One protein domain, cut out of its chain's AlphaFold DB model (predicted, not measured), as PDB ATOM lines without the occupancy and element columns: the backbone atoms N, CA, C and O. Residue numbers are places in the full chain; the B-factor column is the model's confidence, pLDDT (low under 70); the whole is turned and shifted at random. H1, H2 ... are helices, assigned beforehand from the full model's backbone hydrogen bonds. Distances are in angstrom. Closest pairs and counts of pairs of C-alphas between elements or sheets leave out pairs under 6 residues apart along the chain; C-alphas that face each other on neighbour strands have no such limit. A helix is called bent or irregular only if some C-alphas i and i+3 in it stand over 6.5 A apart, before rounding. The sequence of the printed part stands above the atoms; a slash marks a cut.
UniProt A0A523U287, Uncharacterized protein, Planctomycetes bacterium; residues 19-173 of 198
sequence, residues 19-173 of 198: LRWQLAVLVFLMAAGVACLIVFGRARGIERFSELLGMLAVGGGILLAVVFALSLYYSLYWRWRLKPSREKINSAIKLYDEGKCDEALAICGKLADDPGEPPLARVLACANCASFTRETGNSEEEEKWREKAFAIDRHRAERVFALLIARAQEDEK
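Overview. This is residues 19 to 173 of the 198 residues of an uncharacterized protein of Planctomycetes bacterium (UniProt A0A523U287). One long bent helix, H2, reaches out from a head of packed helices; its first arm H2a makes most of the length, and H1 folds back beside it from the far end, a loose pair that comes close only near its link. The head is an up-and-down bundle, each helix running against the one before it: H2b, H3, H4, H5 and H6, with H4 in the middle and H6 tilted across it; residues 165 to 173, of which 165 to 171 belong to H6, stick out. The printed part has 155 residues with six named helices, H1 to H6 in that order, and no named strand; the class is all helix. It is extended, with a radius of gyration of the C-alphas of 25.4 A and spans of 80 by 35 by 27 A.

Arrangement. Begin at H2, residues 49 to 97, assigned as one helix by its hydrogen bonds but bent: C-alphas 81 and 84 are 6.8 A apart. Its arms H2a, residues 49 to 81, and H2b, residues 84 to 97, stand at a steep tilt of 36 degrees, only just steep. H1, residues 19 to 43, is close to H2a but not clearly touching; their closest C-alphas, Gly 41 and Phe 49, are 6.5 A apart, and they run opposite ways at a shallow tilt of 14 degrees. At the other end, H2b and H3, residues 101 to 113, form a helical hairpin, closest at the C-alphas of Ala 92 and Ala 104, 4.3 A. The hub is H4, residues 119 to 135, which forms a hairpin with H3, closest at the C-alphas of Ala 112 and Arg 122, 4.2 A. H4 also forms a hairpin with H5, residues 139 to 152, at a shallow tilt of 8 degrees; the C-alphas of Ala 130 and Glu 142 are closest, 4.3 A. H4 touches H2b, running the same way, with the C-alphas of Ser 85 and Ala 121 closest at 6.2 A. With residues 120 to 127 alone, H4 touches H6, residues 154 to 171, at a steep tilt of 42 degrees; the closest C-alphas, Val 123 and Ala 157, are 6.1 A apart. H5 and H6 touch only at the corner. Every O i to N i+4 pair is within hydrogen-bond range in H1, H2a, H2b, H3, H4 and H5, and 13 of 14 are in H6.

Along the chain. Find C-alpha 49 at (-116.318, 124.622, -37.901); from there H2a runs 46.9 A to C-alpha 81. H1 starts at C-alpha 19, (-87.488, 116.608, -19.151), and measures 36.1 A. H6, 26.1 A, ends at C-alpha 171, (-63.517, 107.689, -4.936).

Size, cuts and confidence. The C-alphas farthest apart, Glu 47 and Gly 137, are 80.4 A from each other. The printed part has no cut, and its five links are tight. Look for pLDDT under 70 at residues 19, 41, 45 to 50 and 171 to 173.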
ATOM      1  N   LEU A  19     -86.610 117.284 -18.184       65.00
ATOM      2  CA  LEU A  19     -87.488 116.608 -19.151       65.00
ATOM      3  C   LEU A  19     -88.977 116.755 -18.805       65.00
ATOM      4  O   LEU A  19     -89.795 116.980 -19.697       65.00
ATOM      5  N   ARG A  20     -89.344 116.672 -17.518       75.44
ATOM      6  CA  ARG A  20     -90.731 116.887 -17.066       75.44
ATOM      7  C   ARG A  20     -91.184 118.325 -17.292       75.44
ATOM      8  O   ARG A  20     -92.327 118.534 -17.691       75.44
ATOM      9  N   TRP A  21     -90.298 119.295 -17.084       75.69
ATOM     10  CA  TRP A  21     -90.603 120.706 -17.308       75.69
ATOM     11  C   TRP A  21     -90.765 121.022 -18.800       75.69
ATOM     12  O   TRP A  21     -91.743 121.655 -19.189       75.69
ATOM     13  N   GLN A  22     -89.888 120.489 -19.658       74.88
ATOM     14  CA  GLN A  22     -90.031 120.602 -21.114       74.88
ATOM     15  C   GLN A  22     -91.334 119.970 -21.624       74.88
ATOM     16  O   GLN A  22     -92.033 120.580 -22.432       74.88
ATOM     17  N   LEU A  23     -91.703 118.788 -21.117       73.56
ATOM     18  CA  LEU A  23     -92.984 118.148 -21.433       73.56
ATOM     19  C   LEU A  23     -94.179 118.998 -20.983       73.56
ATOM     20  O   LEU A  23     -95.127 119.157 -21.747       73.56
ATOM     21  N   ALA A  24     -94.127 119.578 -19.781       76.38
ATOM     22  CA  ALA A  24     -95.195 120.435 -19.271       76.38
ATOM     23  C   ALA A  24     -95.390 121.697 -20.131       76.38
ATOM     24  O   ALA A  24     -96.523 122.026 -20.483       76.38
ATOM     25  N   VAL A  25     -94.301 122.360 -20.533       79.12
ATOM     26  CA  VAL A  25     -94.350 123.535 -21.422       79.12
ATOM     27  C   VAL A  25     -94.926 123.169 -22.787       79.12
ATOM     28  O   VAL A  25     -95.765 123.893 -23.320       79.12
ATOM     29  N   LEU A  26     -94.524 122.026 -23.345       78.38
ATOM     30  CA  LEU A  26     -94.989 121.589 -24.658       78.38
ATOM     31  C   LEU A  26     -96.483 121.233 -24.639       78.38
ATOM     32  O   LEU A  26     -97.220 121.633 -25.538       78.38
ATOM     33  N   VAL A  27     -96.956 120.571 -23.579       79.94
ATOM     34  CA  VAL A  27     -98.389 120.310 -23.360       79.94
ATOM     35  C   VAL A  27     -99.168 121.618 -23.195       79.94
ATOM     36  O   VAL A  27    -100.237 121.763 -23.789       79.94
ATOM     37  N   PHE A  28     -98.632 122.589 -22.451       81.69
ATOM     38  CA  PHE A  28     -99.279 123.888 -22.257       81.69
ATOM     39  C   PHE A  28     -99.401 124.677 -23.568       81.69
ATOM     40  O   PHE A  28    -100.471 125.199 -23.871       81.69
ATOM     41  N   LEU A  29     -98.344 124.714 -24.386       78.19
ATOM     42  CA  LEU A  29     -98.366 125.372 -25.697       78.19
ATOM     43  C   LEU A  29     -99.342 124.698 -26.666       78.19
ATOM     44  O   LEU A  29    -100.064 125.390 -27.382       78.19
ATOM     45  N   MET A  30     -99.413 123.365 -26.659       79.44
ATOM     46  CA  MET A  30    -100.383 122.620 -27.466       79.44
ATOM     47  C   MET A  30    -101.819 122.918 -27.018       79.44
ATOM     48  O   MET A  30    -102.674 123.204 -27.854       79.44
ATOM     49  N   ALA A  31    -102.084 122.933 -25.708       78.38
ATOM     50  CA  ALA A  31    -103.396 123.279 -25.162       78.38
ATOM     51  C   ALA A  31    -103.795 124.731 -25.486       78.38
ATOM     52  O   ALA A  31    -104.924 124.979 -25.911       78.38
ATOM     53  N   ALA A  32    -102.861 125.679 -25.358       77.12
ATOM     54  CA  ALA A  32    -103.071 127.078 -25.721       77.12
ATOM     55  C   ALA A  32    -103.326 127.247 -27.229       77.12
ATOM     56  O   ALA A  32    -104.235 127.976 -27.622       77.12
ATOM     57  N   GLY A  33    -102.584 126.528 -28.078       76.00
ATOM     58  CA  GLY A  33    -102.792 126.517 -29.526       76.00
ATOM     59  C   GLY A  33    -104.182 126.009 -29.912       76.00
ATOM     60  O   GLY A  33    -104.876 126.642 -30.708       76.00
ATOM     61  N   VAL A  34    -104.634 124.917 -29.287       77.88
ATOM     62  CA  VAL A  34    -105.988 124.375 -29.486       77.88
ATOM     63  C   VAL A  34    -107.054 125.367 -29.008       77.88
ATOM     64  O   VAL A  34    -108.019 125.616 -29.730       77.88
ATOM     65  N   ALA A  35    -106.868 125.997 -27.845       76.44
ATOM     66  CA  ALA A  35    -107.793 127.007 -27.330       76.44
ATOM     67  C   ALA A  35    -107.908 128.226 -28.268       76.44
ATOM     68  O   ALA A  35    -109.018 128.663 -28.573       76.44
ATOM     69  N   CYS A  36    -106.786 128.730 -28.794       75.88
ATOM     70  CA  CYS A  36    -106.769 129.828 -29.764       75.88
ATOM     71  C   CYS A  36    -107.510 129.477 -31.059       75.88
ATOM     72  O   CYS A  36    -108.272 130.299 -31.568       75.88
ATOM     73  N   LEU A  37    -107.345 128.254 -31.573       70.62
ATOM     74  CA  LEU A  37    -108.060 127.792 -32.768       70.62
ATOM     75  C   LEU A  37    -109.577 127.709 -32.541       70.62
ATOM     76  O   LEU A  37    -110.348 128.087 -33.425       70.62
ATOM     77  N   ILE A  38    -110.010 127.285 -31.349       72.12
ATOM     78  CA  ILE A  38    -111.430 127.247 -30.970       72.12
ATOM     79  C   ILE A  38    -112.019 128.665 -30.912       72.12
ATOM     80  O   ILE A  38    -113.094 128.909 -31.464       72.12
ATOM     81  N   VAL A  39    -111.318 129.607 -30.271       77.00
ATOM     82  CA  VAL A  39    -111.762 131.008 -30.152       77.00
ATOM     83  C   VAL A  39    -111.808 131.685 -31.525       77.00
ATOM     84  O   VAL A  39    -112.806 132.321 -31.863       77.00
ATOM     85  N   PHE A  40    -110.774 131.499 -32.348       73.75
ATOM     86  CA  PHE A  40    -110.698 132.071 -33.692       73.75
ATOM     87  C   PHE A  40    -111.798 131.537 -34.620       73.75
ATOM     88  O   PHE A  40    -112.420 132.302 -35.359       73.75
ATOM     89  N   GLY A  41    -112.093 130.238 -34.546       66.94
ATOM     90  CA  GLY A  41    -113.190 129.634 -35.296       66.94
ATOM     91  C   GLY A  41    -114.564 130.164 -34.910       66.94
ATOM     92  O   GLY A  41    -115.383 130.445 -35.787       66.94
ATOM     93  N   ARG A  42    -114.796 130.374 -33.605       70.06
ATOM     94  CA  ARG A  42    -116.022 131.021 -33.112       70.06
ATOM     95  C   ARG A  42    -116.150 132.463 -33.596       70.06
ATOM     96  O   ARG A  42    -117.236 132.857 -34.007       70.06
ATOM     97  N   ALA A  43    -115.058 133.227 -33.599       74.12
ATOM     98  CA  ALA A  43    -115.060 134.623 -34.038       74.12
ATOM     99  C   ALA A  43    -115.394 134.797 -35.534       74.12
ATOM    100  O   ALA A  43    -115.893 135.847 -35.930       74.12
ATOM    101  N   ARG A  44    -115.148 133.778 -36.369       76.19
ATOM    102  CA  ARG A  44    -115.426 133.814 -37.816       76.19
ATOM    103  C   ARG A  44    -116.815 133.312 -38.228       76.19
ATOM    104  O   ARG A  44    -117.110 133.348 -39.419       76.19
ATOM    105  N   GLY A  45    -117.657 132.857 -37.296       67.19
ATOM    106  CA  GLY A  45    -119.044 132.466 -37.599       67.19
ATOM    107  C   GLY A  45    -119.179 131.293 -38.580       67.19
ATOM    108  O   GLY A  45    -120.163 131.195 -39.302       67.19
ATOM    109  N   ILE A  46    -118.178 130.411 -38.648       69.44
ATOM    110  CA  ILE A  46    -118.188 129.269 -39.566       69.44
ATOM    111  C   ILE A  46    -119.072 128.172 -38.947       69.44
ATOM    112  O   ILE A  46    -118.627 127.427 -38.078       69.44
ATOM    113  N   GLU A  47    -120.323 128.046 -39.391       66.00
ATOM    114  CA  GLU A  47    -121.281 127.060 -38.850       66.00
ATOM    115  C   GLU A  47    -120.830 125.595 -39.036       66.00
ATOM    116  O   GLU A  47    -121.199 124.732 -38.247       66.00
ATOM    117  N   ARG A  48    -119.948 125.316 -40.010       67.50
ATOM    118  CA  ARG A  48    -119.328 123.988 -40.227       67.50
ATOM    119  C   ARG A  48    -118.027 123.753 -39.445       67.50
ATOM    120  O   ARG A  48    -117.378 122.723 -39.610       67.50
ATOM    121  N   PHE A  49    -117.599 124.705 -38.615       66.31
ATOM    122  CA  PHE A  49    -116.318 124.622 -37.901       66.31
ATOM    123  C   PHE A  49    -116.324 123.551 -36.810       66.31
ATOM    124  O   PHE A  49    -115.284 122.965 -36.529       66.31
ATOM    125  N   SER A  50    -117.487 123.269 -36.221       68.69
ATOM    126  CA  SER A  50    -117.665 122.211 -35.221       68.69
ATOM    127  C   SER A  50    -117.420 120.814 -35.801       68.69
ATOM    128  O   SER A  50    -116.760 120.004 -35.157       68.69
ATOM    129  N   GLU A  51    -117.876 120.545 -37.027       75.50
ATOM    130  CA  GLU A  51    -117.654 119.266 -37.719       75.50
ATOM    131  C   GLU A  51    -116.179 119.079 -38.100       75.50
ATOM    132  O   GLU A  51    -115.602 118.009 -37.903       75.50
ATOM    133  N   LEU A  52    -115.543 120.148 -38.586       74.69
ATOM    134  CA  LEU A  52    -114.130 120.152 -38.971       74.69
ATOM    135  C   LEU A  52    -113.205 120.029 -37.747       74.69
ATOM    136  O   LEU A  52    -112.256 119.248 -37.772       74.69
ATOM    137  N   LEU A  53    -113.520 120.724 -36.647       74.75
ATOM    138  CA  LEU A  53    -112.857 120.545 -35.350       74.75
ATOM    139  C   LEU A  53    -113.056 119.136 -34.800       74.75
ATOM    140  O   LEU A  53    -112.112 118.576 -34.257       74.75
ATOM    141  N   GLY A  54    -114.255 118.563 -34.931       74.25
ATOM    142  CA  GLY A  54    -114.536 117.194 -34.507       74.25
ATOM    143  C   GLY A  54    -113.650 116.191 -35.242       74.25
ATOM    144  O   GLY A  54    -112.967 115.390 -34.607       74.25
ATOM    145  N   MET A  55    -113.572 116.289 -36.574       78.81
ATOM    146  CA  MET A  55    -112.696 115.431 -37.378       78.81
ATOM    147  C   MET A  55    -111.209 115.642 -37.065       78.81
ATOM    148  O   MET A  55    -110.467 114.666 -36.957       78.81
ATOM    149  N   LEU A  56    -110.769 116.886 -36.858       78.56
ATOM    150  CA  LEU A  56    -109.384 117.189 -36.479       78.56
ATOM    151  C   LEU A  56    -109.039 116.709 -35.066       78.56
ATOM    152  O   LEU A  56    -107.938 116.210 -34.854       78.56
ATOM    153  N   ALA A  57    -109.960 116.814 -34.108       77.56
ATOM    154  CA  ALA A  57    -109.761 116.331 -32.744       77.56
ATOM    155  C   ALA A  57    -109.665 114.801 -32.709       77.56
ATOM    156  O   ALA A  57    -108.772 114.256 -32.062       77.56
ATOM    157  N   VAL A  58    -110.532 114.109 -33.454       77.62
ATOM    158  CA  VAL A  58    -110.482 112.647 -33.588       77.62
ATOM    159  C   VAL A  58    -109.198 112.219 -34.304       77.62
ATOM    160  O   VAL A  58    -108.470 111.370 -33.795       77.62
ATOM    161  N   GLY A  59    -108.864 112.843 -35.439       75.00
ATOM    162  CA  GLY A  59    -107.646 112.538 -36.194       75.00
ATOM    163  C   GLY A  59    -106.365 112.817 -35.400       75.00
ATOM    164  O   GLY A  59    -105.462 111.981 -35.362       75.00
ATOM    165  N   GLY A  60    -106.304 113.953 -34.704       79.19
ATOM    166  CA  GLY A  60    -105.191 114.316 -33.827       79.19
ATOM    167  C   GLY A  60    -105.062 113.386 -32.621       79.19
ATOM    168  O   GLY A  60    -103.952 112.980 -32.277       79.19
ATOM    169  N   GLY A  61    -106.185 112.981 -32.021       76.56
ATOM    170  CA  GLY A  61    -106.212 111.998 -30.939       76.56
ATOM    171  C   GLY A  61    -105.671 110.633 -31.372       76.56
ATOM    172  O   GLY A  61    -104.845 110.053 -30.669       76.56
ATOM    173  N   ILE A  62    -106.063 110.153 -32.557       82.50
ATOM    174  CA  ILE A  62    -105.546 108.900 -33.130       82.50
ATOM    175  C   ILE A  62    -104.041 109.008 -33.392       82.50
ATOM    176  O   ILE A  62    -103.288 108.114 -33.008       82.50
ATOM    177  N   LEU A  63    -103.580 110.110 -33.991       85.06
ATOM    178  CA  LEU A  63    -102.155 110.320 -34.256       85.06
ATOM    179  C   LEU A  63    -101.336 110.318 -32.955       85.06
ATOM    180  O   LEU A  63    -100.311 109.642 -32.876       85.06
ATOM    181  N   LEU A  64    -101.805 111.021 -31.919       84.81
ATOM    182  CA  LEU A  64    -101.163 111.031 -30.602       84.81
ATOM    183  C   LEU A  64    -101.131 109.638 -29.967       84.81
ATOM    184  O   LEU A  64    -100.096 109.246 -29.428       84.81
ATOM    185  N   ALA A  65    -102.220 108.873 -30.065       80.00
ATOM    186  CA  ALA A  65    -102.270 107.504 -29.561       80.00
ATOM    187  C   ALA A  65    -101.251 106.595 -30.269       80.00
ATOM    188  O   ALA A  65    -100.552 105.831 -29.605       80.00
ATOM    189  N   VAL A  66    -101.105 106.717 -31.594       85.94
ATOM    190  CA  VAL A  66    -100.109 105.963 -32.375       85.94
ATOM    191  C   VAL A  66     -98.687 106.352 -31.976       85.94
ATOM    192  O   VAL A  66     -97.864 105.475 -31.716       85.94
ATOM    193  N   VAL A  67     -98.389 107.650 -31.870       87.88
ATOM    194  CA  VAL A  67     -97.063 108.130 -31.444       87.88
ATOM    195  C   VAL A  67     -96.732 107.644 -30.031       87.88
ATOM    196  O   VAL A  67     -95.621 107.178 -29.782       87.88
ATOM    197  N   PHE A  68     -97.696 107.696 -29.111       85.88
ATOM    198  CA  PHE A  68     -97.521 107.204 -27.749       85.88
ATOM    199  C   PHE A  68     -97.289 105.688 -27.711       85.88
ATOM    200  O   PHE A  68     -96.357 105.228 -27.051       85.88
ATOM    201  N   ALA A  69     -98.067 104.913 -28.470       85.31
ATOM    202  CA  ALA A  69     -97.896 103.467 -28.580       85.31
ATOM    203  C   ALA A  69     -96.524 103.092 -29.162       85.31
ATOM    204  O   ALA A  69     -95.849 102.218 -28.620       85.31
ATOM    205  N   LEU A  70     -96.066 103.790 -30.207       89.00
ATOM    206  CA  LEU A  70     -94.728 103.603 -30.774       89.00
ATOM    207  C   LEU A  70     -93.631 103.968 -29.767       89.00
ATOM    208  O   LEU A  70     -92.662 103.227 -29.628       89.00
ATOM    209  N   SER A  71     -93.791 105.064 -29.024       88.81
ATOM    210  CA  SER A  71     -92.844 105.471 -27.979       88.81
ATOM    211  C   SER A  71     -92.733 104.426 -26.861       88.81
ATOM    212  O   SER A  71     -91.624 104.044 -26.468       88.81
ATOM    213  N   LEU A  72     -93.867 103.890 -26.393       90.31
ATOM    214  CA  LEU A  72     -93.896 102.795 -25.421       90.31
ATOM    215  C   LEU A  72     -93.264 101.523 -25.986       90.31
ATOM    216  O   LEU A  72     -92.445 100.903 -25.309       90.31
ATOM    217  N   TYR A  73     -93.595 101.162 -27.227       90.31
ATOM    218  CA  TYR A  73     -93.020 100.008 -27.913       90.31
ATOM    219  C   TYR A  73     -91.495 100.119 -28.005       90.31
ATOM    220  O   TYR A  73     -90.792  99.207 -27.577       90.31
ATOM    221  N   TYR A  74     -90.965 101.257 -28.465       82.69
ATOM    222  CA  TYR A  74     -89.522 101.496 -28.521       82.69
ATOM    223  C   TYR A  74     -88.876 101.476 -27.133       82.69
ATOM    224  O   TYR A  74     -87.812 100.882 -26.969       82.69
ATOM    225  N   SER A  75     -89.507 102.075 -26.121       81.44
ATOM    226  CA  SER A  75     -88.980 102.085 -24.749       81.44
ATOM    227  C   SER A  75     -88.904 100.677 -24.156       81.44
ATOM    228  O   SER A  75     -87.892 100.304 -23.558       81.44
ATOM    229  N   LEU A  76     -89.949  99.871 -24.354       84.81
ATOM    230  CA  LEU A  76     -89.977  98.474 -23.928       84.81
ATOM    231  C   LEU A  76     -88.968  97.638 -24.714       84.81
ATOM    232  O   LEU A  76     -88.217  96.888 -24.100       84.81
ATOM    233  N   TYR A  77     -88.884  97.823 -26.033       83.00
ATOM    234  CA  TYR A  77     -87.914  97.152 -26.896       83.00
ATOM    235  C   TYR A  77     -86.472  97.425 -26.451       83.00
ATOM    236  O   TYR A  77     -85.699  96.491 -26.242       83.00
ATOM    237  N   TRP A  78     -86.114  98.691 -26.213       76.06
ATOM    238  CA  TRP A  78     -84.790  99.062 -25.704       76.06
ATOM    239  C   TRP A  78     -84.524  98.494 -24.310       76.06
ATOM    240  O   TRP A  78     -83.430  97.987 -24.057       76.06
ATOM    241  N   ARG A  79     -85.516  98.523 -23.411       77.50
ATOM    242  CA  ARG A  79     -85.388  97.945 -22.065       77.50
ATOM    243  C   ARG A  79     -85.181  96.432 -22.115       77.50
ATOM    244  O   ARG A  79     -84.389  95.915 -21.332       77.50
ATOM    245  N   TRP A  80     -85.869  95.732 -23.009       78.94
ATOM    246  CA  TRP A  80     -85.739  94.285 -23.164       78.94
ATOM    247  C   TRP A  80     -84.401  93.907 -23.802       78.94
ATOM    248  O   TRP A  80     -83.743  92.988 -23.330       78.94
ATOM    249  N   ARG A  81     -83.946  94.671 -24.802       75.31
ATOM    250  CA  ARG A  81     -82.681  94.411 -25.498       75.31
ATOM    251  C   ARG A  81     -81.436  94.733 -24.660       75.31
ATOM    252  O   ARG A  81     -80.432  94.059 -24.816       75.31
ATOM    253  N   LEU A  82     -81.482  95.741 -23.782       71.69
ATOM    254  CA  LEU A  82     -80.323  96.163 -22.969       71.69
ATOM    255  C   LEU A  82     -80.204  95.456 -21.610       71.69
ATOM    256  O   LEU A  82     -79.120  95.437 -21.028       71.69
ATOM    257  N   LYS A  83     -81.304  94.913 -21.074       74.50
ATOM    258  CA  LYS A  83     -81.299  94.176 -19.802       74.50
ATOM    259  C   LYS A  83     -80.307  93.002 -19.758       74.50
ATOM    260  O   LYS A  83     -79.511  92.989 -18.820       74.50
ATOM    261  N   PRO A  84     -80.296  92.065 -20.727       72.94
ATOM    262  CA  PRO A  84     -79.440  90.885 -20.627       72.94
ATOM    263  C   PRO A  84     -77.954  91.256 -20.654       72.94
ATOM    264  O   PRO A  84     -77.164  90.701 -19.896       72.94
ATOM    265  N   SER A  85     -77.564  92.246 -21.461       81.69
ATOM    266  CA  SER A  85     -76.175  92.709 -21.527       81.69
ATOM    267  C   SER A  85     -75.737  93.379 -20.219       81.69
ATOM    268  O   SER A  85     -74.607  93.190 -19.780       81.69
ATOM    269  N   ARG A  86     -76.633  94.124 -19.552       81.56
ATOM    270  CA  ARG A  86     -76.356  94.721 -18.232       81.56
ATOM    271  C   ARG A  86     -76.148  93.676 -17.143       81.56
ATOM    272  O   ARG A  86     -75.247  93.836 -16.331       81.56
ATOM    273  N   GLU A  87     -76.961  92.626 -17.124       89.06
ATOM    274  CA  GLU A  87     -76.820  91.543 -16.145       89.06
ATOM    275  C   GLU A  87     -75.470  90.831 -16.297       89.06
ATOM    276  O   GLU A  87     -74.781  90.622 -15.300       89.06
ATOM    277  N   LYS A  88     -75.038  90.567 -17.539       90.31
ATOM    278  CA  LYS A  88     -73.706  90.005 -17.824       90.31
ATOM    279  C   LYS A  88     -72.578  90.916 -17.322       90.31
ATOM    280  O   LYS A  88     -71.669  90.434 -16.654       90.31
ATOM    281  N   ILE A  89     -72.652  92.224 -17.577       90.56
ATOM    282  CA  ILE A  89     -71.627  93.181 -17.119       90.56
ATOM    283  C   ILE A  89     -71.586  93.258 -15.591       90.56
ATOM    284  O   ILE A  89     -70.513  93.172 -15.008       90.56
ATOM    285  N   ASN A  90     -72.741  93.338 -14.930       90.31
ATOM    286  CA  ASN A  90     -72.798  93.346 -13.468       90.31
ATOM    287  C   ASN A  90     -72.251  92.044 -12.868       90.31
ATOM    288  O   ASN A  90     -71.599  92.076 -11.829       90.31
ATOM    289  N   SER A  91     -72.494  90.902 -13.521       92.06
ATOM    290  CA  SER A  91     -71.909  89.631 -13.091       92.06
ATOM    291  C   SER A  91     -70.387  89.613 -13.241       92.06
ATOM    292  O   SER A  91     -69.711  89.109 -12.353       92.06
ATOM    293  N   ALA A  92     -69.847  90.221 -14.303       91.31
ATOM    294  CA  ALA A  92     -68.406  90.356 -14.492       91.31
ATOM    295  C   ALA A  92     -67.776  91.275 -13.436       91.31
ATOM    296  O   ALA A  92     -66.756  90.912 -12.866       91.31
ATOM    297  N   ILE A  93     -68.413  92.407 -13.116       90.00
ATOM    298  CA  ILE A  93     -67.973  93.302 -12.030       90.00
ATOM    299  C   ILE A  93     -67.964  92.550 -10.696       90.00
ATOM    300  O   ILE A  93     -66.972  92.568  -9.986       90.00
ATOM    301  N   LYS A  94     -69.025  91.796 -10.389       93.12
ATOM    302  CA  LYS A  94     -69.068  91.003  -9.157       93.12
ATOM    303  C   LYS A  94     -67.949  89.953  -9.092       93.12
ATOM    304  O   LYS A  94     -67.371  89.743  -8.035       93.12
ATOM    305  N   LEU A  95     -67.654  89.275 -10.203       92.12
ATOM    306  CA  LEU A  95     -66.544  88.315 -10.266       92.12
ATOM    307  C   LEU A  95     -65.191  89.005 -10.083       92.12
ATOM    308  O   LEU A  95     -64.304  88.444  -9.445       92.12
ATOM    309  N   TYR A  96     -65.055  90.220 -10.606       91.12
ATOM    310  CA  TYR A  96     -63.884  91.052 -10.392       91.12
ATOM    311  C   TYR A  96     -63.712  91.417  -8.909       91.12
ATOM    312  O   TYR A  96     -62.639  91.191  -8.357       91.12
ATOM    313  N   ASP A  97     -64.787  91.839  -8.233       89.81
ATOM    314  CA  ASP A  97     -64.788  92.123  -6.787       89.81
ATOM    315  C   ASP A  97     -64.443  90.877  -5.942       89.81
ATOM    316  O   ASP A  97     -63.881  90.981  -4.853       89.81
ATOM    317  N   GLU A  98     -64.750  89.675  -6.442       93.31
ATOM    318  CA  GLU A  98     -64.356  88.389  -5.844       93.31
ATOM    319  C   GLU A  98     -62.886  88.000  -6.133       93.31
ATOM    320  O   GLU A  98     -62.443  86.925  -5.721       93.31
ATOM    321  N   GLY A  99     -62.126  88.835  -6.850       91.00
ATOM    322  CA  GLY A  99     -60.732  88.596  -7.241       91.00
ATOM    323  C   GLY A  99     -60.555  87.671  -8.452       91.00
ATOM    324  O   GLY A  99     -59.438  87.250  -8.750       91.00
ATOM    325  N   LYS A 100     -61.634  87.329  -9.168       92.75
ATOM    326  CA  LYS A 100     -61.608  86.445 -10.348       92.75
ATOM    327  C   LYS A 100     -61.472  87.255 -11.639       92.75
ATOM    328  O   LYS A 100     -62.366  87.258 -12.490       92.75
ATOM    329  N   CYS A 101     -60.341  87.942 -11.792       89.94
ATOM    330  CA  CYS A 101     -60.097  88.861 -12.908       89.94
ATOM    331  C   CYS A 101     -60.206  88.186 -14.287       89.94
ATOM    332  O   CYS A 101     -60.843  88.736 -15.186       89.94
ATOM    333  N   ASP A 102     -59.669  86.974 -14.447       90.81
ATOM    334  CA  ASP A 102     -59.694  86.247 -15.726       90.81
ATOM    335  C   ASP A 102     -61.122  85.893 -16.173       90.81
ATOM    336  O   ASP A 102     -61.470  86.010 -17.351       90.81
ATOM    337  N   GLU A 103     -61.985  85.496 -15.232       92.06
ATOM    338  CA  GLU A 103     -63.388  85.179 -15.518       92.06
ATOM    339  C   GLU A 103     -64.177  86.441 -15.887       92.06
ATOM    340  O   GLU A 103     -64.960  86.430 -16.844       92.06
ATOM    341  N   ALA A 104     -63.935  87.543 -15.173       92.56
ATOM    342  CA  ALA A 104     -64.538  88.838 -15.464       92.56
ATOM    343  C   ALA A 104     -64.148  89.340 -16.867       92.56
ATOM    344  O   ALA A 104     -65.020  89.723 -17.658       92.56
ATOM    345  N   LEU A 105     -62.858  89.259 -17.214       92.94
ATOM    346  CA  LEU A 105     -62.340  89.601 -18.540       92.94
ATOM    347  C   LEU A 105     -62.917  88.702 -19.632       92.94
ATOM    348  O   LEU A 105     -63.301  89.199 -20.690       92.94
ATOM    349  N   ALA A 106     -63.054  87.398 -19.385       94.00
ATOM    350  CA  ALA A 106     -63.635  86.479 -20.358       94.00
ATOM    351  C   ALA A 106     -65.105  86.812 -20.672       94.00
ATOM    352  O   ALA A 106     -65.526  86.727 -21.830       94.00
ATOM    353  N   ILE A 107     -65.898  87.197 -19.667       93.69
ATOM    354  CA  ILE A 107     -67.304  87.581 -19.862       93.69
ATOM    355  C   ILE A 107     -67.402  88.907 -20.618       93.69
ATOM    356  O   ILE A 107     -68.110  88.982 -21.628       93.69
ATOM    357  N   CYS A 108     -66.686  89.941 -20.165       92.19
ATOM    358  CA  CYS A 108     -66.707  91.251 -20.813       92.19
ATOM    359  C   CYS A 108     -66.120  91.197 -22.231       92.19
ATOM    360  O   CYS A 108     -66.691  91.782 -23.148       92.19
ATOM    361  N   GLY A 109     -65.054  90.427 -22.450       92.44
ATOM    362  CA  GLY A 109     -64.453  90.218 -23.765       92.44
ATOM    363  C   GLY A 109     -65.425  89.567 -24.749       92.44
ATOM    364  O   GLY A 109     -65.667  90.114 -25.823       92.44
ATOM    365  N   LYS A 110     -66.084  88.467 -24.350       94.31
ATOM    366  CA  LYS A 110     -67.133  87.832 -25.171       94.31
ATOM    367  C   LYS A 110     -68.255  88.806 -25.516       94.31
ATOM    368  O   LYS A 110     -68.731  88.813 -26.647       94.31
ATOM    369  N   LEU A 111     -68.669  89.632 -24.556       93.06
ATOM    370  CA  LEU A 111     -69.720  90.620 -24.775       93.06
ATOM    371  C   LEU A 111     -69.279  91.747 -25.720       93.06
ATOM    372  O   LEU A 111     -70.077  92.218 -26.523       93.06
ATOM    373  N   ALA A 112     -68.021  92.178 -25.640       92.88
ATOM    374  CA  ALA A 112     -67.443  93.174 -26.538       92.88
ATOM    375  C   ALA A 112     -67.342  92.670 -27.989       92.88
ATOM    376  O   ALA A 112     -67.534  93.446 -28.936       92.88
ATOM    377  N   ASP A 113     -67.059  91.380 -28.164       93.00
ATOM    378  CA  ASP A 113     -66.888  90.739 -29.470       93.00
ATOM    379  C   ASP A 113     -68.189  90.308 -30.144       93.00
ATOM    380  O   ASP A 113     -68.207  90.148 -31.363       93.00
ATOM    381  N   ASP A 114     -69.287  90.177 -29.402       91.81
ATOM    382  CA  ASP A 114     -70.573  89.760 -29.956       91.81
ATOM    383  C   ASP A 114     -71.202  90.865 -30.839       91.81
ATOM    384  O   ASP A 114     -71.619  91.909 -30.324       91.81
ATOM    385  N   PRO A 115     -71.322  90.676 -32.171       87.19
ATOM    386  CA  PRO A 115     -71.934  91.666 -33.056       87.19
ATOM    387  C   PRO A 115     -73.460  91.766 -32.890       87.19
ATOM    388  O   PRO A 115     -74.058  92.730 -33.374       87.19
ATOM    389  N   GLY A 116     -74.102  90.794 -32.233       85.44
ATOM    390  CA  GLY A 116     -75.534  90.803 -31.930       85.44
ATOM    391  C   GLY A 116     -75.906  91.740 -30.777       85.44
ATOM    392  O   GLY A 116     -77.056  92.190 -30.682       85.44
ATOM    393  N   GLU A 117     -74.932  92.075 -29.931       88.62
ATOM    394  CA  GLU A 117     -75.105  92.966 -28.791       88.62
ATOM    395  C   GLU A 117     -75.144  94.443 -29.233       88.62
ATOM    396  O   GLU A 117     -74.490  94.855 -30.199       88.62
ATOM    397  N   PRO A 118     -75.925  95.295 -28.546       88.50
ATOM    398  CA  PRO A 118     -76.036  96.698 -28.914       88.50
ATOM    399  C   PRO A 118     -74.686  97.420 -28.737       88.50
ATOM    400  O   PRO A 118     -74.000  97.183 -27.740       88.50
ATOM    401  N   PRO A 119     -74.331  98.381 -29.617       88.69
ATOM    402  CA  PRO A 119     -73.033  99.066 -29.578       88.69
ATOM    403  C   PRO A 119     -72.675  99.649 -28.208       88.69
ATOM    404  O   PRO A 119     -71.539  99.546 -27.767       88.69
ATOM    405  N   LEU A 120     -73.660 100.201 -27.489       88.81
ATOM    406  CA  LEU A 120     -73.451 100.727 -26.139       88.81
ATOM    407  C   LEU A 120     -73.002  99.651 -25.142       88.81
ATOM    408  O   LEU A 120     -72.134  99.928 -24.324       88.81
ATOM    409  N   ALA A 121     -73.596  98.455 -25.186       89.44
ATOM    410  CA  ALA A 121     -73.226  97.372 -24.279       89.44
ATOM    411  C   ALA A 121     -71.814  96.870 -24.577       89.44
ATOM    412  O   ALA A 121     -71.037  96.667 -23.652       89.44
ATOM    413  N   ARG A 122     -71.461  96.759 -25.861       92.81
ATOM    414  CA  ARG A 122     -70.117  96.368 -26.299       92.81
ATOM    415  C   ARG A 122     -69.058  97.390 -25.876       92.81
ATOM    416  O   ARG A 122     -68.028  97.008 -25.338       92.81
ATOM    417  N   VAL A 123     -69.341  98.687 -26.038       93.69
ATOM    418  CA  VAL A 123     -68.473  99.773 -25.548       93.69
ATOM    419  C   VAL A 123     -68.315  99.713 -24.029       93.69
ATOM    420  O   VAL A 123     -67.199  99.825 -23.532       93.69
ATOM    421  N   LEU A 124     -69.409  99.506 -23.286       91.81
ATOM    422  CA  LEU A 124     -69.359  99.374 -21.827       91.81
ATOM    423  C   LEU A 124     -68.535  98.146 -21.408       91.81
ATOM    424  O   LEU A 124     -67.777  98.217 -20.449       91.81
ATOM    425  N   ALA A 125     -68.654  97.035 -22.136       93.38
ATOM    426  CA  ALA A 125     -67.876  95.828 -21.895       93.38
ATOM    427  C   ALA A 125     -66.375  96.069 -22.123       93.38
ATOM    428  O   ALA A 125     -65.582  95.763 -21.238       93.38
ATOM    429  N   CYS A 126     -65.994  96.707 -23.237       94.31
ATOM    430  CA  CYS A 126     -64.608  97.118 -23.484       94.31
ATOM    431  C   CYS A 126     -64.074  98.047 -22.386       94.31
ATOM    432  O   CYS A 126     -62.933  97.903 -21.966       94.31
ATOM    433  N   ALA A 127     -64.887  98.995 -21.915       93.00
ATOM    434  CA  ALA A 127     -64.475  99.924 -20.868       93.00
ATOM    435  C   ALA A 127     -64.235  99.218 -19.521       93.00
ATOM    436  O   ALA A 127     -63.277  99.548 -18.828       93.00
ATOM    437  N   ASN A 128     -65.049  98.211 -19.181       92.88
ATOM    438  CA  ASN A 128     -64.800  97.366 -18.011       92.88
ATOM    439  C   ASN A 128     -63.548  96.500 -18.196       92.88
ATOM    440  O   ASN A 128     -62.738  96.445 -17.281       92.88
ATOM    441  N   CYS A 129     -63.335  95.901 -19.379       93.50
ATOM    442  CA  CYS A 129     -62.084  95.190 -19.662       93.50
ATOM    443  C   CYS A 129     -60.866  96.090 -19.446       93.50
ATOM    444  O   CYS A 129     -59.941  95.683 -18.758       93.50
ATOM    445  N   ALA A 130     -60.899  97.320 -19.972       92.75
ATOM    446  CA  ALA A 130     -59.826  98.292 -19.790       92.75
ATOM    447  C   ALA A 130     -59.584  98.617 -18.303       92.75
ATOM    448  O   ALA A 130     -58.436  98.673 -17.873       92.75
ATOM    449  N   SER A 131     -60.647  98.782 -17.503       89.88
ATOM    450  CA  SER A 131     -60.516  99.010 -16.055       89.88
ATOM    451  C   SER A 131     -59.852  97.828 -15.350       89.88
ATOM    452  O   SER A 131     -58.897  98.021 -14.604       89.88
ATOM    453  N   PHE A 132     -60.308  96.605 -15.635       91.00
ATOM    454  CA  PHE A 132     -59.766  95.393 -15.017       91.00
ATOM    455  C   PHE A 132     -58.292  95.184 -15.390       91.00
ATOM    456  O   PHE A 132     -57.470  94.911 -14.520       91.00
ATOM    457  N   THR A 133     -57.922  95.376 -16.662       91.12
ATOM    458  CA  THR A 133     -56.524  95.235 -17.105       91.12
ATOM    459  C   THR A 133     -55.619  96.313 -16.513       91.12
ATOM    460  O   THR A 133     -54.479  96.019 -16.145       91.12
ATOM    461  N   ARG A 134     -56.133  97.541 -16.351       88.44
ATOM    462  CA  ARG A 134     -55.415  98.649 -15.703       88.44
ATOM    463  C   ARG A 134     -55.064  98.315 -14.257       88.44
ATOM    464  O   ARG A 134     -53.928  98.513 -13.843       88.44
ATOM    465  N   GLU A 135     -56.018  97.778 -13.506       85.38
ATOM    466  CA  GLU A 135     -55.816  97.402 -12.103       85.38
ATOM    467  C   GLU A 135     -54.855  96.214 -11.940       85.38
ATOM    468  O   GLU A 135     -54.095  96.163 -10.977       85.38
ATOM    469  N   THR A 136     -54.782  95.315 -12.927       85.56
ATOM    470  CA  THR A 136     -53.742  94.267 -12.980       85.56
ATOM    471  C   THR A 136     -52.369  94.764 -13.459       85.56
ATOM    472  O   THR A 136     -51.421  93.985 -13.520       85.56
ATOM    473  N   GLY A 137     -52.240  96.050 -13.805       86.56
ATOM    474  CA  GLY A 137     -50.991  96.663 -14.264       86.56
ATOM    475  C   GLY A 137     -50.630  96.384 -15.728       86.56
ATOM    476  O   GLY A 137     -49.504  96.663 -16.139       86.56
ATOM    477  N   ASN A 138     -51.558  95.851 -16.531       89.31
ATOM    478  CA  ASN A 138     -51.334  95.560 -17.946       89.31
ATOM    479  C   ASN A 138     -51.814  96.724 -18.831       89.31
ATOM    480  O   ASN A 138     -52.920  96.711 -19.377       89.31
ATOM    481  N   SER A 139     -50.967  97.747 -18.963       89.50
ATOM    482  CA  SER A 139     -51.276  98.964 -19.728       89.50
ATOM    483  C   SER A 139     -51.431  98.722 -21.233       89.50
ATOM    484  O   SER A 139     -52.223  99.401 -21.885       89.50
ATOM    485  N   GLU A 140     -50.722  97.739 -21.795       92.44
ATOM    486  CA  GLU A 140     -50.824  97.413 -23.221       92.44
ATOM    487  C   GLU A 140     -52.204  96.825 -23.559       92.44
ATOM    488  O   GLU A 140     -52.808  97.164 -24.578       92.44
ATOM    489  N   GLU A 141     -52.739  95.953 -22.699       91.75
ATOM    490  CA  GLU A 141     -54.094  95.431 -22.887       91.75
ATOM    491  C   GLU A 141     -55.173  96.480 -22.617       91.75
ATOM    492  O   GLU A 141     -56.173  96.510 -23.339       91.75
ATOM    493  N   GLU A 142     -54.965  97.374 -21.647       92.94
ATOM    494  CA  GLU A 142     -55.872  98.503 -21.410       92.94
ATOM    495  C   GLU A 142     -56.055  99.340 -22.683       92.94
ATOM    496  O   GLU A 142     -57.189  99.624 -23.089       92.94
ATOM    497  N   GLU A 143     -54.951  99.708 -23.339       94.12
ATOM    498  CA  GLU A 143     -54.985 100.517 -24.556       94.12
ATOM    499  C   GLU A 143     -55.710  99.788 -25.692       94.12
ATOM    500  O   GLU A 143     -56.594 100.372 -26.324       94.12
ATOM    501  N   LYS A 144     -55.463  98.484 -25.873       95.44
ATOM    502  CA  LYS A 144     -56.179  97.661 -26.866       95.44
ATOM    503  C   LYS A 144     -57.690  97.668 -26.638       95.44
ATOM    504  O   LYS A 144     -58.467  97.824 -27.586       95.44
ATOM    505  N   TRP A 145     -58.139  97.517 -25.392       94.75
ATOM    506  CA  TRP A 145     -59.567  97.556 -25.067       94.75
ATOM    507  C   TRP A 145     -60.173  98.938 -25.288       94.75
ATOM    508  O   TRP A 145     -61.293  99.056 -25.803       94.75
ATOM    509  N   ARG A 146     -59.423  99.990 -24.958       93.25
ATOM    510  CA  ARG A 146     -59.821 101.373 -25.201       93.25
ATOM    511  C   ARG A 146     -59.961 101.657 -26.698       93.25
ATOM    512  O   ARG A 146     -61.018 102.127 -27.120       93.25
ATOM    513  N   GLU A 147     -58.968 101.317 -27.515       94.62
ATOM    514  CA  GLU A 147     -59.025 101.458 -28.976       94.62
ATOM    515  C   GLU A 147     -60.213 100.701 -29.576       94.62
ATOM    516  O   GLU A 147     -60.971 101.250 -30.381       94.62
ATOM    517  N   LYS A 148     -60.445  99.465 -29.124       94.69
ATOM    518  CA  LYS A 148     -61.585  98.650 -29.561       94.69
ATOM    519  C   LYS A 148     -62.924  99.314 -29.244       94.69
ATOM    520  O   LYS A 148     -63.829  99.298 -30.077       94.69
ATOM    521  N   ALA A 149     -63.066  99.935 -28.074       93.62
ATOM    522  CA  ALA A 149     -64.266 100.698 -27.731       93.62
ATOM    523  C   ALA A 149     -64.489 101.882 -28.691       93.62
ATOM    524  O   ALA A 149     -65.609 102.087 -29.165       93.62
ATOM    525  N   PHE A 150     -63.428 102.630 -29.017       94.44
ATOM    526  CA  PHE A 150     -63.494 103.747 -29.966       94.44
ATOM    527  C   PHE A 150     -63.797 103.297 -31.399       94.44
ATOM    528  O   PHE A 150     -64.499 104.011 -32.119       94.44
ATOM    529  N   ALA A 151     -63.328 102.112 -31.798       94.19
ATOM    530  CA  ALA A 151     -63.642 101.510 -33.091       94.19
ATOM    531  C   ALA A 151     -65.121 101.097 -33.214       94.19
ATOM    532  O   ALA A 151     -65.673 101.128 -34.312       94.19
ATOM    533  N   ILE A 152     -65.779 100.733 -32.105       91.94
ATOM    534  CA  ILE A 152     -67.206 100.370 -32.096       91.94
ATOM    535  C   ILE A 152     -68.091 101.613 -32.244       91.94
ATOM    536  O   ILE A 152     -68.944 101.667 -33.126       91.94
ATOM    537  N   ASP A 153     -67.934 102.594 -31.352       90.88
ATOM    538  CA  ASP A 153     -68.695 103.847 -31.385       90.88
ATOM    539  C   ASP A 153     -67.913 104.922 -30.629       90.88
ATOM    540  O   ASP A 153     -67.955 105.000 -29.398       90.88
ATOM    541  N   ARG A 154     -67.211 105.769 -31.387       89.62
ATOM    542  CA  ARG A 154     -66.335 106.813 -30.850       89.62
ATOM    543  C   ARG A 154     -67.047 107.732 -29.860       89.62
ATOM    544  O   ARG A 154     -66.582 107.915 -28.743       89.62
ATOM    545  N   HIS A 155     -68.208 108.264 -30.232       88.88
ATOM    546  CA  HIS A 155     -68.930 109.231 -29.404       88.88
ATOM    547  C   HIS A 155     -69.512 108.598 -28.126       88.88
ATOM    548  O   HIS A 155     -69.653 109.246 -27.085       88.88
ATOM    549  N   ARG A 156     -69.884 107.312 -28.159       87.75
ATOM    550  CA  ARG A 156     -70.242 106.583 -26.931       87.75
ATOM    551  C   ARG A 156     -69.024 106.282 -26.073       87.75
ATOM    552  O   ARG A 156     -69.126 106.484 -24.867       87.75
ATOM    553  N   ALA A 157     -67.921 105.842 -26.669       88.88
ATOM    554  CA  ALA A 157     -66.690 105.544 -25.949       88.88
ATOM    555  C   ALA A 157     -66.178 106.774 -25.187       88.88
ATOM    556  O   ALA A 157     -65.941 106.671 -23.987       88.88
ATOM    557  N   GLU A 158     -66.137 107.952 -25.825       89.38
ATOM    558  CA  GLU A 158     -65.748 109.218 -25.179       89.38
ATOM    559  C   GLU A 158     -66.558 109.481 -23.902       89.38
ATOM    560  O   GLU A 158     -65.993 109.732 -22.841       89.38
ATOM    561  N   ARG A 159     -67.888 109.351 -23.972       90.31
ATOM    562  CA  ARG A 159     -68.755 109.571 -22.805       90.31
ATOM    563  C   ARG A 159     -68.581 108.515 -21.723       90.31
ATOM    564  O   ARG A 159     -68.617 108.857 -20.549       90.31
ATOM    565  N   VAL A 160     -68.436 107.246 -22.101       89.50
ATOM    566  CA  VAL A 160     -68.270 106.155 -21.132       89.50
ATOM    567  C   VAL A 160     -66.948 106.308 -20.384       89.50
ATOM    568  O   VAL A 160     -66.950 106.270 -19.158       89.50
ATOM    569  N   PHE A 161     -65.841 106.552 -21.088       88.00
ATOM    570  CA  PHE A 161     -64.545 106.752 -20.439       88.00
ATOM    571  C   PHE A 161     -64.490 108.041 -19.616       88.00
ATOM    572  O   PHE A 161     -63.934 108.017 -18.525       88.00
ATOM    573  N   ALA A 162     -65.111 109.132 -20.074       88.81
ATOM    574  CA  ALA A 162     -65.204 110.357 -19.279       88.81
ATOM    575  C   ALA A 162     -65.927 110.122 -17.941       88.81
ATOM    576  O   ALA A 162     -65.468 110.599 -16.908       88.81
ATOM    577  N   LEU A 163     -67.020 109.350 -17.946       87.44
ATOM    578  CA  LEU A 163     -67.748 108.997 -16.724       87.44
ATOM    579  C   LEU A 163     -66.928 108.103 -15.786       87.44
ATOM    580  O   LEU A 163     -66.978 108.294 -14.578       87.44
ATOM    581  N   LEU A 164     -66.170 107.142 -16.323       83.50
ATOM    582  CA  LEU A 164     -65.306 106.282 -15.507       83.50
ATOM    583  C   LEU A 164     -64.167 107.068 -14.851       83.50
ATOM    584  O   LEU A 164     -63.876 106.846 -13.682       83.50
ATOM    585  N   ILE A 165     -63.557 108.006 -15.582       84.56
ATOM    586  CA  ILE A 165     -62.517 108.887 -15.036       84.56
ATOM    587  C   ILE A 165     -63.100 109.780 -13.939       84.56
ATOM    588  O   ILE A 165     -62.500 109.891 -12.877       84.56
ATOM    589  N   ALA A 166     -64.271 110.382 -14.174       84.69
ATOM    590  CA  ALA A 166     -64.936 111.216 -13.174       84.69
ATOM    591  C   ALA A 166     -65.233 110.430 -11.887       84.69
ATOM    592  O   ALA A 166     -64.934 110.911 -10.802       84.69
ATOM    593  N   ARG A 167     -65.732 109.193 -12.012       80.62
ATOM    594  CA  ARG A 167     -66.006 108.328 -10.859       80.62
ATOM    595  C   ARG A 167     -64.741 107.961 -10.081       80.62
ATOM    596  O   ARG A 167     -64.737 108.053  -8.866       80.62
ATOM    597  N   ALA A 168     -63.657 107.618 -10.779       77.56
ATOM    598  CA  ALA A 168     -62.382 107.320 -10.125       77.56
ATOM    599  C   ALA A 168     -61.836 108.520  -9.324       77.56
ATOM    600  O   ALA A 168     -61.225 108.329  -8.282       77.56
ATOM    601  N   GLN A 169     -62.086 109.754  -9.779       79.50
ATOM    602  CA  GLN A 169     -61.696 110.972  -9.055       79.50
ATOM    603  C   GLN A 169     -62.582 111.279  -7.839       79.50
ATOM    604  O   GLN A 169     -62.158 112.018  -6.953       79.50
ATOM    605  N   GLU A 170     -63.820 110.781  -7.815       76.12
ATOM    606  CA  GLU A 170     -64.716 110.914  -6.662       76.12
ATOM    607  C   GLU A 170     -64.331 109.939  -5.548       76.12
ATOM    608  O   GLU A 170     -64.308 110.342  -4.389       76.12
ATOM    609  N   ASP A 171     -63.952 108.707  -5.900       67.62
ATOM    610  CA  ASP A 171     -63.517 107.689  -4.936       67.62
ATOM    611  C   ASP A 171     -62.192 108.075  -4.232       67.62
ATOM    612  O   ASP A 171     -61.942 107.658  -3.107       67.62
ATOM    613  N   GLU A 172     -61.361 108.925  -4.849       66.75
ATOM    614  CA  GLU A 172     -60.140 109.484  -4.239       66.75
ATOM    615  C   GLU A 172     -60.401 110.697  -3.317       66.75
ATOM    616  O   GLU A 172     -59.499 111.125  -2.600       66.75
ATOM    617  N   LYS A 173     -61.615 111.270  -3.320       62.34
ATOM    618  CA  LYS A 173     -62.009 112.430  -2.495       62.34
ATOM    619  C   LYS A 173     -62.812 112.026  -1.253       62.34
ATOM    620  O   LYS A 173     -63.784 112.701  -0.900       62.34
TER     621      LYS A 173